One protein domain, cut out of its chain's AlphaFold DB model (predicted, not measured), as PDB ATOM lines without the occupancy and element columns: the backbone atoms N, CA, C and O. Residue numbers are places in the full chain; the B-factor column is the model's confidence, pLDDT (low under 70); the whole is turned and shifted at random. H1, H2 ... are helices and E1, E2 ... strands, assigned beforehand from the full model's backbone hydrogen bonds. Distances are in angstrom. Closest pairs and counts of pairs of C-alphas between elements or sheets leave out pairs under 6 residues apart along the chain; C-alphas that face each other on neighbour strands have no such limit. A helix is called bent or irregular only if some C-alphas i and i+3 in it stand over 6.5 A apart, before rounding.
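What this domain is: This is residues 22 to 105 of the 358 residues of the protein "FHA domain-containing protein" of Tenacibaculum sp. Bg11-29 (UniProt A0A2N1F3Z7). One strongly twisted, curled sheet of six strands folds round into a small, only partly closed barrel, with the sharply bent strand E4 running through the fold. The single helix H1 packs over E4 at one end of the longest axis. The printed part has 84 residues, with one named helix and six named strands that follow each other along the chain as E1, H1, E2, E3, E4, E5, E6; the sheet runs E5, E2, E1, E4, E3, E6 and is mixed, with E5 and E2 parallel and the other neighbours antiparallel. The class is mostly strand, and the whole is compact, with a radius of gyration of the C-alphas of 11.9 A and spans of 33 by 26 by 21 A.

How they stand to each other: Start at E1, residues 22 to 29, which bends by 58 degrees at residue 26. Look beside it for E2, residues 51 to 59, its antiparallel neighbour at 152 degrees, where N 25 and O 55 are 2.9 A apart, within hydrogen-bond range. E4, residues 78 to 88, is E1's other neighbour, antiparallel at 117 degrees, with N 26 and O 86 at 2.9 A; it bends by 81 degrees at residue 85. H1, residues 34 to 42, is on the sheet at a height of 9.6 A, over E4 and along the strands, at 7 degrees to E4 on the local plane; their closest C-alphas are those of Ala 37 and Tyr 81, 6.2 A apart. In H1 every O i to N i+4 pair is within hydrogen-bond range. E3, residues 70 to 75, forms a hairpin with E4, with N 73 and O 80 at 2.8 A. Next to E3 find the edge strand E6, residues 102 to 104, antiparallel at 154 degrees, with N 103 and O 72 at 2.8 A. The other edge strand, E5, residues 96 to 98, is parallel to E2, with N 97 and O 56 at 2.9 A. E5 and E6 meet only through their link, while E1 and E3 are apart.

Where its parts are: Find C-alpha 22 at (14.272, -11.036, -2.919), where E1 begins; it runs 20.0 A to C-alpha 29. H1 measures 11.9 A, E2 24.5 A and E3 16.0 A. E4, the longest strand by residues, begins at C-alpha 78, at (3.287, -20.498, 14.884), and spans 25.6 A. After the short strand E5 comes E6, which ends at C-alpha 104, at (19.413, -17.532, 14.021).

The domain as a whole: The two C-alphas farthest apart are those of Ser 43 and Glu 60, at 34.1 A. The printed part has no cut and no long link; the links E1 to H1, E3 to E4 and E5 to E6 are tight. The mean pLDDT of the printed part is 89.0, and residues 44 to 45 are under 70.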
ATOM      1  N   GLU A  22      14.866  -9.723  -3.127       92.19
ATOM      2  CA  GLU A  22      14.272 -11.036  -2.919       92.19
ATOM      3  C   GLU A  22      15.283 -12.141  -3.240       92.19
ATOM      4  O   GLU A  22      15.851 -12.201  -4.334       92.19
ATOM      5  N   THR A  23      15.511 -13.036  -2.280       94.19
ATOM      6  CA  THR A  23      16.469 -14.144  -2.401       94.19
ATOM      7  C   THR A  23      15.790 -15.476  -2.117       94.19
ATOM      8  O   THR A  23      15.163 -15.632  -1.075       94.19
ATOM      9  N   GLY A  24      15.936 -16.452  -3.015       94.94
ATOM     10  CA  GLY A  24      15.381 -17.793  -2.834       94.94
ATOM     11  C   GLY A  24      16.290 -18.682  -1.986       94.94
ATOM     12  O   GLY A  24      17.510 -18.685  -2.159       94.94
ATOM     13  N   TYR A  25      15.708 -19.496  -1.110       95.69
ATOM     14  CA  TYR A  25      16.428 -20.473  -0.297       95.69
ATOM     15  C   TYR A  25      15.818 -21.868  -0.426       95.69
ATOM     16  O   TYR A  25      14.606 -22.047  -0.328       95.69
ATOM     17  N   GLU A  26      16.670 -22.870  -0.646       94.81
ATOM     18  CA  GLU A  26      16.309 -24.272  -0.439       94.81
ATOM     19  C   GLU A  26      16.554 -24.640   1.015       94.81
ATOM     20  O   GLU A  26      17.622 -24.363   1.568       94.81
ATOM     21  N   THR A  27      15.565 -25.283   1.626       94.44
ATOM     22  CA  THR A  27      15.553 -25.539   3.061       94.44
ATOM     23  C   THR A  27      15.099 -26.954   3.397       94.44
ATOM     24  O   THR A  27      14.586 -27.716   2.559       94.44
ATOM     25  N   ARG A  28      15.310 -27.320   4.658       93.38
ATOM     26  CA  ARG A  28      14.639 -28.436   5.316       93.38
ATOM     27  C   ARG A  28      13.806 -27.896   6.457       93.38
ATOM     28  O   ARG A  28      14.338 -27.226   7.334       93.38
ATOM     29  N   ASN A  29      12.508 -28.162   6.405       93.44
ATOM     30  CA  ASN A  29      11.602 -27.927   7.514       93.44
ATOM     31  C   ASN A  29      11.777 -29.077   8.508       93.44
ATOM     32  O   ASN A  29      11.452 -30.222   8.180       93.44
ATOM     33  N   LEU A  30      12.319 -28.759   9.679       92.50
ATOM     34  CA  LEU A  30      12.638 -29.712  10.738       92.50
ATOM     35  C   LEU A  30      11.549 -29.786  11.821       92.50
ATOM     36  O   LEU A  30      11.801 -30.311  12.898       92.50
ATOM     37  N   GLY A  31      10.358 -29.252  11.541       91.62
ATOM     38  CA  GLY A  31       9.207 -29.330  12.431       91.62
ATOM     39  C   GLY A  31       8.910 -28.031  13.177       91.62
ATOM     40  O   GLY A  31       9.350 -26.940  12.794       91.62
ATOM     41  N   GLN A  32       8.098 -28.167  14.225       93.50
ATOM     42  CA  GLN A  32       7.528 -27.054  14.998       93.50
ATOM     43  C   GLN A  32       8.133 -26.916  16.400       93.50
ATOM     44  O   GLN A  32       7.835 -25.958  17.109       93.50
ATOM     45  N   SER A  33       8.999 -27.845  16.812       91.44
ATOM     46  CA  SER A  33       9.680 -27.787  18.107       91.44
ATOM     47  C   SER A  33      11.194 -27.714  17.937       91.44
ATOM     48  O   SER A  33      11.763 -28.319  17.028       91.44
ATOM     49  N   LEU A  34      11.857 -26.990  18.845       88.88
ATOM     50  CA  LEU A  34      13.318 -26.932  18.869       88.88
ATOM     51  C   LEU A  34      13.915 -28.327  19.086       88.88
ATOM     52  O   LEU A  34      14.884 -28.666  18.425       88.88
ATOM     53  N   THR A  35      13.313 -29.141  19.953       87.56
ATOM     54  CA  THR A  35      13.787 -30.495  20.268       87.56
ATOM     55  C   THR A  35      13.768 -31.418  19.049       87.56
ATOM     56  O   THR A  35      14.757 -32.092  18.783       87.56
ATOM     57  N   GLU A  36      12.682 -31.423  18.269       87.62
ATOM     58  CA  GLU A  36      12.607 -32.190  17.014       87.62
ATOM     59  C   GLU A  36      13.649 -31.691  16.009       87.62
ATOM     60  O   GLU A  36      14.385 -32.482  15.416       87.62
ATOM     61  N   ALA A  37      13.765 -30.368  15.870       89.38
ATOM     62  CA  ALA A  37      14.724 -29.768  14.959       89.38
ATOM     63  C   ALA A  37      16.174 -30.095  15.331       89.38
ATOM     64  O   ALA A  37      16.977 -30.389  14.448       89.38
ATOM     65  N   GLN A  38      16.496 -30.080  16.626       87.38
ATOM     66  CA  GLN A  38      17.796 -30.475  17.162       87.38
ATOM     67  C   GLN A  38      18.076 -31.952  16.895       87.38
ATOM     68  O   GLN A  38      19.120 -32.262  16.336       87.38
ATOM     69  N   ALA A  39      17.136 -32.852  17.194       82.50
ATOM     70  CA  ALA A  39      17.311 -34.282  16.941       82.50
ATOM     71  C   ALA A  39      17.579 -34.579  15.454       82.50
ATOM     72  O   ALA A  39      18.482 -35.343  15.110       82.50
ATOM     73  N   LEU A  40      16.837 -33.931  14.550       86.06
ATOM     74  CA  LEU A  40      17.039 -34.083  13.108       86.06
ATOM     75  C   LEU A  40      18.351 -33.454  12.628       86.06
ATOM     76  O   LEU A  40      19.007 -34.021  11.753       86.06
ATOM     77  N   LEU A  41      18.745 -32.306  13.184       85.62
ATOM     78  CA  LEU A  41      20.016 -31.658  12.862       85.62
ATOM     79  C   LEU A  41      21.204 -32.521  13.304       85.62
ATOM     80  O   LEU A  41      22.109 -32.762  12.507       85.62
ATOM     81  N   CYS A  42      21.160 -33.026  14.536       81.94
ATOM     82  CA  CYS A  42      22.231 -33.801  15.151       81.94
ATOM     83  C   CYS A  42      22.291 -35.254  14.662       81.94
ATOM     84  O   CYS A  42      23.264 -35.941  14.918       81.94
ATOM     85  N   SER A  43      21.329 -35.725  13.863       77.25
ATOM     86  CA  SER A  43      21.373 -37.063  13.243       77.25
ATOM     87  C   SER A  43      22.525 -37.285  12.242       77.25
ATOM     88  O   SER A  43      22.655 -38.372  11.680       77.25
ATOM     89  N   GLY A  44      23.325 -36.257  11.933       67.00
ATOM     90  CA  GLY A  44      24.418 -36.330  10.955       67.00
ATOM     91  C   GLY A  44      23.965 -36.309   9.487       67.00
ATOM     92  O   GLY A  44      24.800 -36.305   8.586       67.00
ATOM     93  N   ASN A  45      22.654 -36.254   9.207       69.69
ATOM     94  CA  ASN A  45      22.131 -36.149   7.842       69.69
ATOM     95  C   ASN A  45      20.911 -35.226   7.743       69.69
ATOM     96  O   ASN A  45      19.830 -35.604   7.278       69.69
ATOM     97  N   VAL A  46      21.094 -33.967   8.144       75.00
ATOM     98  CA  VAL A  46      20.035 -32.951   8.061       75.00
ATOM     99  C   VAL A  46      19.508 -32.764   6.629       75.00
ATOM    100  O   VAL A  46      18.337 -32.460   6.432       75.00
ATOM    101  N   ILE A  47      20.330 -33.018   5.601       71.19
ATOM    102  CA  ILE A  47      19.944 -32.887   4.185       71.19
ATOM    103  C   ILE A  47      18.892 -33.932   3.783       71.19
ATOM    104  O   ILE A  47      18.066 -33.656   2.909       71.19
ATOM    105  N   ASN A  48      18.867 -35.102   4.415       72.69
ATOM    106  CA  ASN A  48      17.838 -36.121   4.186       72.69
ATOM    107  C   ASN A  48      16.740 -36.123   5.255       72.69
ATOM    108  O   ASN A  48      15.759 -36.849   5.118       72.69
ATOM    109  N   SER A  49      16.879 -35.277   6.270       74.62
ATOM    110  CA  SER A  49      15.938 -35.146   7.374       74.62
ATOM    111  C   SER A  49      14.946 -34.007   7.144       74.62
ATOM    112  O   SER A  49      15.247 -33.006   6.490       74.62
ATOM    113  N   GLY A  50      13.742 -34.152   7.697       83.31
ATOM    114  CA  GLY A  50      12.680 -33.155   7.573       83.31
ATOM    115  C   GLY A  50      12.071 -33.047   6.168       83.31
ATOM    116  O   GLY A  50      12.401 -33.778   5.230       83.31
ATOM    117  N   ARG A  51      11.127 -32.114   6.005       88.31
ATOM    118  CA  ARG A  51      10.427 -31.901   4.728       88.31
ATOM    119  C   ARG A  51      11.203 -30.925   3.850       88.31
ATOM    120  O   ARG A  51      11.646 -29.875   4.311       88.31
ATOM    121  N   ARG A  52      11.350 -31.242   2.560       91.56
ATOM    122  CA  ARG A  52      11.987 -30.333   1.590       91.56
ATOM    123  C   ARG A  52      11.168 -29.044   1.470       91.56
ATOM    124  O   ARG A  52       9.973 -29.114   1.197       91.56
ATOM    125  N   GLY A  53      11.815 -27.896   1.645       90.62
ATOM    126  CA  GLY A  53      11.188 -26.576   1.580       90.62
ATOM    127  C   GLY A  53      11.891 -25.643   0.598       90.62
ATOM    128  O   GLY A  53      13.072 -25.815   0.283       90.62
ATOM    129  N   ARG A  54      11.136 -24.665   0.090       94.38
ATOM    130  CA  ARG A  54      11.639 -23.527  -0.686       94.38
ATOM    131  C   ARG A  54      10.818 -22.296  -0.342       94.38
ATOM    132  O   ARG A  54       9.596 -22.369  -0.415       94.38
ATOM    133  N   PHE A  55      11.486 -21.198  -0.030       94.88
ATOM    134  CA  PHE A  55      10.852 -19.900   0.173       94.88
ATOM    135  C   PHE A  55      11.767 -18.780  -0.310       94.88
ATOM    136  O   PHE A  55      12.968 -18.988  -0.512       94.88
ATOM    137  N   ASN A  56      11.192 -17.601  -0.485       94.31
ATOM    138  CA  ASN A  56      11.930 -16.378  -0.733       94.31
ATOM    139  C   ASN A  56      12.060 -15.571   0.564       94.31
ATOM    140  O   ASN A  56      11.197 -15.630   1.440       94.31
ATOM    141  N   VAL A  57      13.143 -14.806   0.685       95.12
ATOM    142  CA  VAL A  57      13.339 -13.843   1.770       95.12
ATOM    143  C   VAL A  57      13.557 -12.459   1.183       95.12
ATOM    144  O   VAL A  57      14.411 -12.287   0.309       95.12
ATOM    145  N   LEU A  58      12.779 -11.498   1.674       93.75
ATOM    146  CA  LEU A  58      12.856 -10.077   1.360       93.75
ATOM    147  C   LEU A  58      13.749  -9.387   2.393       93.75
ATOM    148  O   LEU A  58      13.481  -9.467   3.592       93.75
ATOM    149  N   SER A  59      14.809  -8.727   1.935       91.25
ATOM    150  CA  SER A  59      15.768  -8.018   2.791       91.25
ATOM    151  C   SER A  59      16.487  -6.920   2.014       91.25
ATOM    152  O   SER A  59      16.625  -6.999   0.798       91.25
ATOM    153  N   GLU A  60      17.024  -5.916   2.706       87.56
ATOM    154  CA  GLU A  60      17.985  -4.979   2.104       87.56
ATOM    155  C   GLU A  60      19.292  -5.688   1.692       87.56
ATOM    156  O   GLU A  60      20.014  -5.232   0.804       87.56
ATOM    157  N   SER A  61      19.580  -6.851   2.289       77.81
ATOM    158  CA  SER A  61      20.679  -7.730   1.902       77.81
ATOM    159  C   SER A  61      20.241  -8.741   0.844       77.81
ATOM    160  O   SER A  61      19.227  -9.418   0.965       77.81
ATOM    161  N   LYS A  62      21.089  -8.979  -0.161       76.31
ATOM    162  CA  LYS A  62      20.896 -10.064  -1.143       76.31
ATOM    163  C   LYS A  62      21.059 -11.466  -0.522       76.31
ATOM    164  O   LYS A  62      21.073 -12.459  -1.250       76.31
ATOM    165  N   SER A  63      21.386 -11.590   0.769       81.62
ATOM    166  CA  SER A  63      21.634 -12.867   1.473       81.62
ATOM    167  C   SER A  63      21.478 -12.736   2.989       81.62
ATOM    168  O   SER A  63      22.466 -12.884   3.708       81.62
ATOM    169  N   PRO A  64      20.277 -12.440   3.501       87.25
ATOM    170  CA  PRO A  64      20.093 -12.240   4.937       87.25
ATOM    171  C   PRO A  64      20.350 -13.519   5.745       87.25
ATOM    172  O   PRO A  64      20.882 -13.460   6.849       87.25
ATOM    173  N   LEU A  65      20.013 -14.686   5.182       94.31
ATOM    174  CA  LEU A  65      20.223 -15.979   5.829       94.31
ATOM    175  C   LEU A  65      21.501 -16.651   5.323       94.31
ATOM    176  O   LEU A  65      21.790 -16.649   4.120       94.31
ATOM    177  N   GLN A  66      22.231 -17.264   6.251       93.06
ATOM    178  CA  GLN A  66      23.447 -18.028   6.001       93.06
ATOM    179  C   GLN A  66      23.107 -19.486   5.677       93.06
ATOM    180  O   GLN A  66      22.207 -20.077   6.272       93.06
ATOM    181  N   VAL A  67      23.844 -20.073   4.732       91.12
ATOM    182  CA  VAL A  67      23.762 -21.513   4.447       91.12
ATOM    183  C   VAL A  67      24.357 -22.314   5.604       91.12
ATOM    184  O   VAL A  67      25.235 -21.825   6.311       91.12
ATOM    185  N   ASN A  68      23.896 -23.549   5.775       87.50
ATOM    186  CA  ASN A  68      24.291 -24.455   6.853       87.50
ATOM    187  C   ASN A  68      24.010 -23.925   8.265       87.50
ATOM    188  O   ASN A  68      24.758 -24.180   9.207       87.50
ATOM    189  N   LYS A  69      22.930 -23.158   8.411       90.62
ATOM    190  CA  LYS A  69      22.476 -22.624   9.693       90.62
ATOM    191  C   LYS A  69      21.009 -22.960   9.927       90.62
ATOM    192  O   LYS A  69      20.224 -23.066   8.979       90.62
ATOM    193  N   LEU A  70      20.664 -23.127  11.203       92.12
ATOM    194  CA  LEU A  70      19.302 -23.350  11.669       92.12
ATOM    195  C   LEU A  70      18.664 -22.014  12.057       92.12
ATOM    196  O   LEU A  70      19.224 -21.249  12.844       92.12
ATOM    197  N   TYR A  71      17.469 -21.765  11.535       95.19
ATOM    198  CA  TYR A  71      16.675 -20.589  11.856       95.19
ATOM    199  C   TYR A  71      15.306 -20.992  12.386       95.19
ATOM    200  O   TYR A  71      14.686 -21.938  11.899       95.19
ATOM    201  N   LYS A  72      14.817 -20.221  13.353       96.00
ATOM    202  CA  LYS A  72      13.416 -20.213  13.766       96.00
ATOM    203  C   LYS A  72      12.679 -19.155  12.946       96.00
ATOM    204  O   LYS A  72      13.091 -17.998  12.967       96.00
ATOM    205  N   LEU A  73      11.623 -19.549  12.242       95.94
ATOM    206  CA  LEU A  73      10.695 -18.657  11.547       95.94
ATOM    207  C   LEU A  73       9.442 -18.451  12.405       95.94
ATOM    208  O   LEU A  73       8.879 -19.429  12.901       95.94
ATOM    209  N   ASP A  74       9.025 -17.195  12.558       94.31
ATOM    210  CA  ASP A  74       7.745 -16.805  13.159       94.31
ATOM    211  C   ASP A  74       6.680 -16.567  12.071       94.31
ATOM    212  O   ASP A  74       6.762 -15.613  11.287       94.31
ATOM    213  N   GLU A  75       5.694 -17.462  12.004       89.50
ATOM    214  CA  GLU A  75       4.513 -17.366  11.141       89.50
ATOM    215  C   GLU A  75       3.302 -16.909  11.966       89.50
ATOM    216  O   GLU A  75       2.327 -17.638  12.126       89.50
ATOM    217  N   ASP A  76       3.389 -15.694  12.511       84.69
ATOM    218  CA  ASP A  76       2.297 -15.034  13.235       84.69
ATOM    219  C   ASP A  76       1.823 -15.847  14.463       84.69
ATOM    220  O   ASP A  76       0.630 -16.023  14.707       84.69
ATOM    221  N   GLY A  77       2.790 -16.328  15.257       80.06
ATOM    222  CA  GLY A  77       2.562 -17.084  16.496       80.06
ATOM    223  C   GLY A  77       2.776 -18.594  16.376       80.06
ATOM    224  O   GLY A  77       2.921 -19.266  17.397       80.06
ATOM    225  N   GLU A  78       2.878 -19.119  15.155       89.56
ATOM    226  CA  GLU A  78       3.287 -20.498  14.884       89.56
ATOM    227  C   GLU A  78       4.770 -20.541  14.505       89.56
ATOM    228  O   GLU A  78       5.230 -19.840  13.602       89.56
ATOM    229  N   PHE A  79       5.547 -21.378  15.195       92.31
ATOM    230  CA  PHE A  79       6.983 -21.471  14.958       92.31
ATOM    231  C   PHE A  79       7.337 -22.660  14.079       92.31
ATOM    232  O   PHE A  79       6.862 -23.778  14.284       92.31
ATOM    233  N   ARG A  80       8.256 -22.433  13.139       94.56
ATOM    234  CA  ARG A  80       8.888 -23.507  12.368       94.56
ATOM    235  C   ARG A  80      10.394 -23.375  12.363       94.56
ATOM    236  O   ARG A  80      10.938 -22.273  12.352       94.56
ATOM    237  N   TYR A  81      11.065 -24.516  12.314       94.81
ATOM    238  CA  TYR A  81      12.517 -24.585  12.306       94.81
ATOM    239  C   TYR A  81      13.001 -24.985  10.916       94.81
ATOM    240  O   TYR A  81      12.627 -26.033  10.386       94.81
ATOM    241  N   TYR A  82      13.825 -24.135  10.311       94.81
ATOM    242  CA  TYR A  82      14.346 -24.329   8.965       94.81
ATOM    243  C   TYR A  82      15.866 -24.372   8.963       94.81
ATOM    244  O   TYR A  82      16.528 -23.429   9.393       94.81
ATOM    245  N   TYR A  83      16.419 -25.450   8.414       92.75
ATOM    246  CA  TYR A  83      17.836 -25.527   8.085       92.75
ATOM    247  C   TYR A  83      18.062 -25.069   6.643       92.75
ATOM    248  O   TYR A  83      17.405 -25.559   5.716       92.75
ATOM    249  N   ILE A  84      18.975 -24.116   6.446       93.94
ATOM    250  CA  ILE A  84      19.248 -23.526   5.132       93.94
ATOM    251  C   ILE A  84      20.272 -24.377   4.385       93.94
ATOM    252  O   ILE A  84      21.438 -24.432   4.758       93.94
ATOM    253  N   ILE A  85      19.845 -25.004   3.290       91.19
ATOM    254  CA  ILE A  85      20.695 -25.888   2.482       91.19
ATOM    255  C   ILE A  85      21.497 -25.073   1.477       91.19
ATOM    256  O   ILE A  85      22.708 -25.228   1.340       91.19
ATOM    257  N   LYS A  86      20.805 -24.215   0.725       92.25
ATOM    258  CA  LYS A  86      21.410 -23.516  -0.404       92.25
ATOM    259  C   LYS A  86      20.676 -22.224  -0.714       92.25
ATOM    260  O   LYS A  86      19.449 -22.167  -0.711       92.25
ATOM    261  N   LYS A  87      21.455 -21.204  -1.068       93.12
ATOM    262  CA  LYS A  87      20.964 -19.953  -1.642       93.12
ATOM    263  C   LYS A  87      20.761 -20.093  -3.156       93.12
ATOM    264  O   LYS A  87      21.618 -20.633  -3.853       93.12
ATOM    265  N   ASN A  88      19.665 -19.546  -3.666       91.12
ATOM    266  CA  ASN A  88      19.314 -19.495  -5.081       91.12
ATOM    267  C   ASN A  88      18.790 -18.102  -5.475       91.12
ATOM    268  O   ASN A  88      18.588 -17.219  -4.637       91.12
ATOM    269  N   SER A  89      18.574 -17.900  -6.777       89.88
ATOM    270  CA  SER A  89      17.715 -16.815  -7.265       89.88
ATOM    271  C   SER A  89      16.294 -16.979  -6.716       89.88
ATOM    272  O   SER A  89      15.908 -18.094  -6.355       89.88
ATOM    273  N   SER A  90      15.524 -15.892  -6.653       90.56
ATOM    274  CA  SER A  90      14.133 -15.949  -6.196       90.56
ATOM    275  C   SER A  90      13.322 -16.972  -6.995       90.56
ATOM    276  O   SER A  90      13.493 -17.150  -8.207       90.56
ATOM    277  N   PHE A  91      12.454 -17.688  -6.291       89.81
ATOM    278  CA  PHE A  91      11.548 -18.660  -6.877       89.81
ATOM    279  C   PHE A  91      10.236 -17.972  -7.246       89.81
ATOM    280  O   PHE A  91       9.664 -17.251  -6.433       89.81
ATOM    281  N   ARG A  92       9.736 -18.217  -8.461       87.56
ATOM    282  CA  ARG A  92       8.381 -17.790  -8.838       87.56
ATOM    283  C   ARG A  92       7.351 -18.587  -8.033       87.56
ATOM    284  O   ARG A  92       7.555 -19.783  -7.814       87.56
ATOM    285  N   ASP A  93       6.278 -17.918  -7.616       74.38
ATOM    286  CA  ASP A  93       5.108 -18.512  -6.951       74.38
ATOM    287  C   ASP A  93       5.432 -19.267  -5.647       74.38
ATOM    288  O   ASP A  93       4.895 -20.342  -5.368       74.38
ATOM    289  N   ARG A  94       6.364 -18.730  -4.850       87.44
ATOM    290  CA  ARG A  94       6.682 -19.231  -3.507       87.44
ATOM    291  C   ARG A  94       6.416 -18.168  -2.461       87.44
ATOM    292  O   ARG A  94       6.454 -16.983  -2.767       87.44
ATOM    293  N   ASP A  95       6.181 -18.630  -1.237       87.94
ATOM    294  CA  ASP A  95       5.990 -17.751  -0.092       87.94
ATOM    295  C   ASP A  95       7.241 -16.893   0.121       87.94
ATOM    296  O   ASP A  95       8.375 -17.387   0.040       87.94
ATOM    297  N   SER A  96       7.013 -15.612   0.398       92.56
ATOM    298  CA  SER A  96       8.057 -14.623   0.641       92.56
ATOM    299  C   SER A  96       7.935 -14.111   2.069       92.56
ATOM    300  O   SER A  96       6.882 -13.624   2.478       92.56
ATOM    301  N   TYR A  97       9.025 -14.205   2.820       93.50
ATOM    302  CA  TYR A  97       9.096 -13.785   4.218       93.50
ATOM    303  C   TYR A  97      10.057 -12.607   4.360       93.50
ATOM    304  O   TYR A  97      11.061 -12.534   3.654       93.50
ATOM    305  N   PHE A  98       9.790 -11.690   5.286       93.00
ATOM    306  CA  PHE A  98      10.785 -10.686   5.664       93.00
ATOM    307  C   PHE A  98      11.883 -11.334   6.512       93.00
ATOM    308  O   PHE A  98      11.610 -12.213   7.331       93.00
ATOM    309  N   ASP A  99      13.127 -10.914   6.310       91.94
ATOM    310  CA  ASP A  99      14.288 -11.429   7.045       91.94
ATOM    311  C   ASP A  99      14.163 -11.305   8.569       91.94
ATOM    312  O   ASP A  99      14.575 -12.208   9.293       91.94
ATOM    313  N   ASN A 100      13.530 -10.239   9.055       91.88
ATOM    314  CA  ASN A 100      13.287 -10.004  10.475       91.88
ATOM    315  C   ASN A 100      12.376 -11.047  11.153       91.88
ATOM    316  O   ASN A 100      12.342 -11.097  12.381       91.88
ATOM    317  N   ARG A 101      11.671 -11.898  10.392       94.44
ATOM    318  CA  ARG A 101      10.904 -13.034  10.934       94.44
ATOM    319  C   ARG A 101      11.780 -14.245  11.268       94.44
ATOM    320  O   ARG A 101      11.288 -15.205  11.861       94.44
ATOM    321  N   PHE A 102      13.062 -14.223  10.897       95.12
ATOM    322  CA  PHE A 102      14.004 -15.306  11.157       95.12
ATOM    323  C   PHE A 102      14.918 -14.986  12.340       95.12
ATOM    324  O   PHE A 102      15.610 -13.972  12.368       95.12
ATOM    325  N   THR A 103      14.999 -15.912  13.293       94.81
ATOM    326  CA  THR A 103      15.971 -15.876  14.393       94.81
ATOM    327  C   THR A 103      17.015 -16.969  14.193       94.81
ATOM    328  O   THR A 103      16.668 -18.148  14.113       94.81
ATOM    329  N   LEU A 104      18.293 -16.590  14.110       93.75
ATOM    330  CA  LEU A 104      19.413 -17.532  14.021       93.75
ATOM    331  C   LEU A 104      19.612 -18.261  15.355       93.75
ATOM    332  O   LEU A 104      19.734 -17.624  16.401       93.75
ATOM    333  N   LEU A 105      19.704 -19.589  15.312       90.38
ATOM    334  CA  LEU A 105      19.937 -20.423  16.490       90.38
ATOM    335  C   LEU A 105      21.401 -20.871  16.538       90.38
ATOM    336  O   LEU A 105      21.763 -21.910  15.996       90.38
TER     337      LEU A 105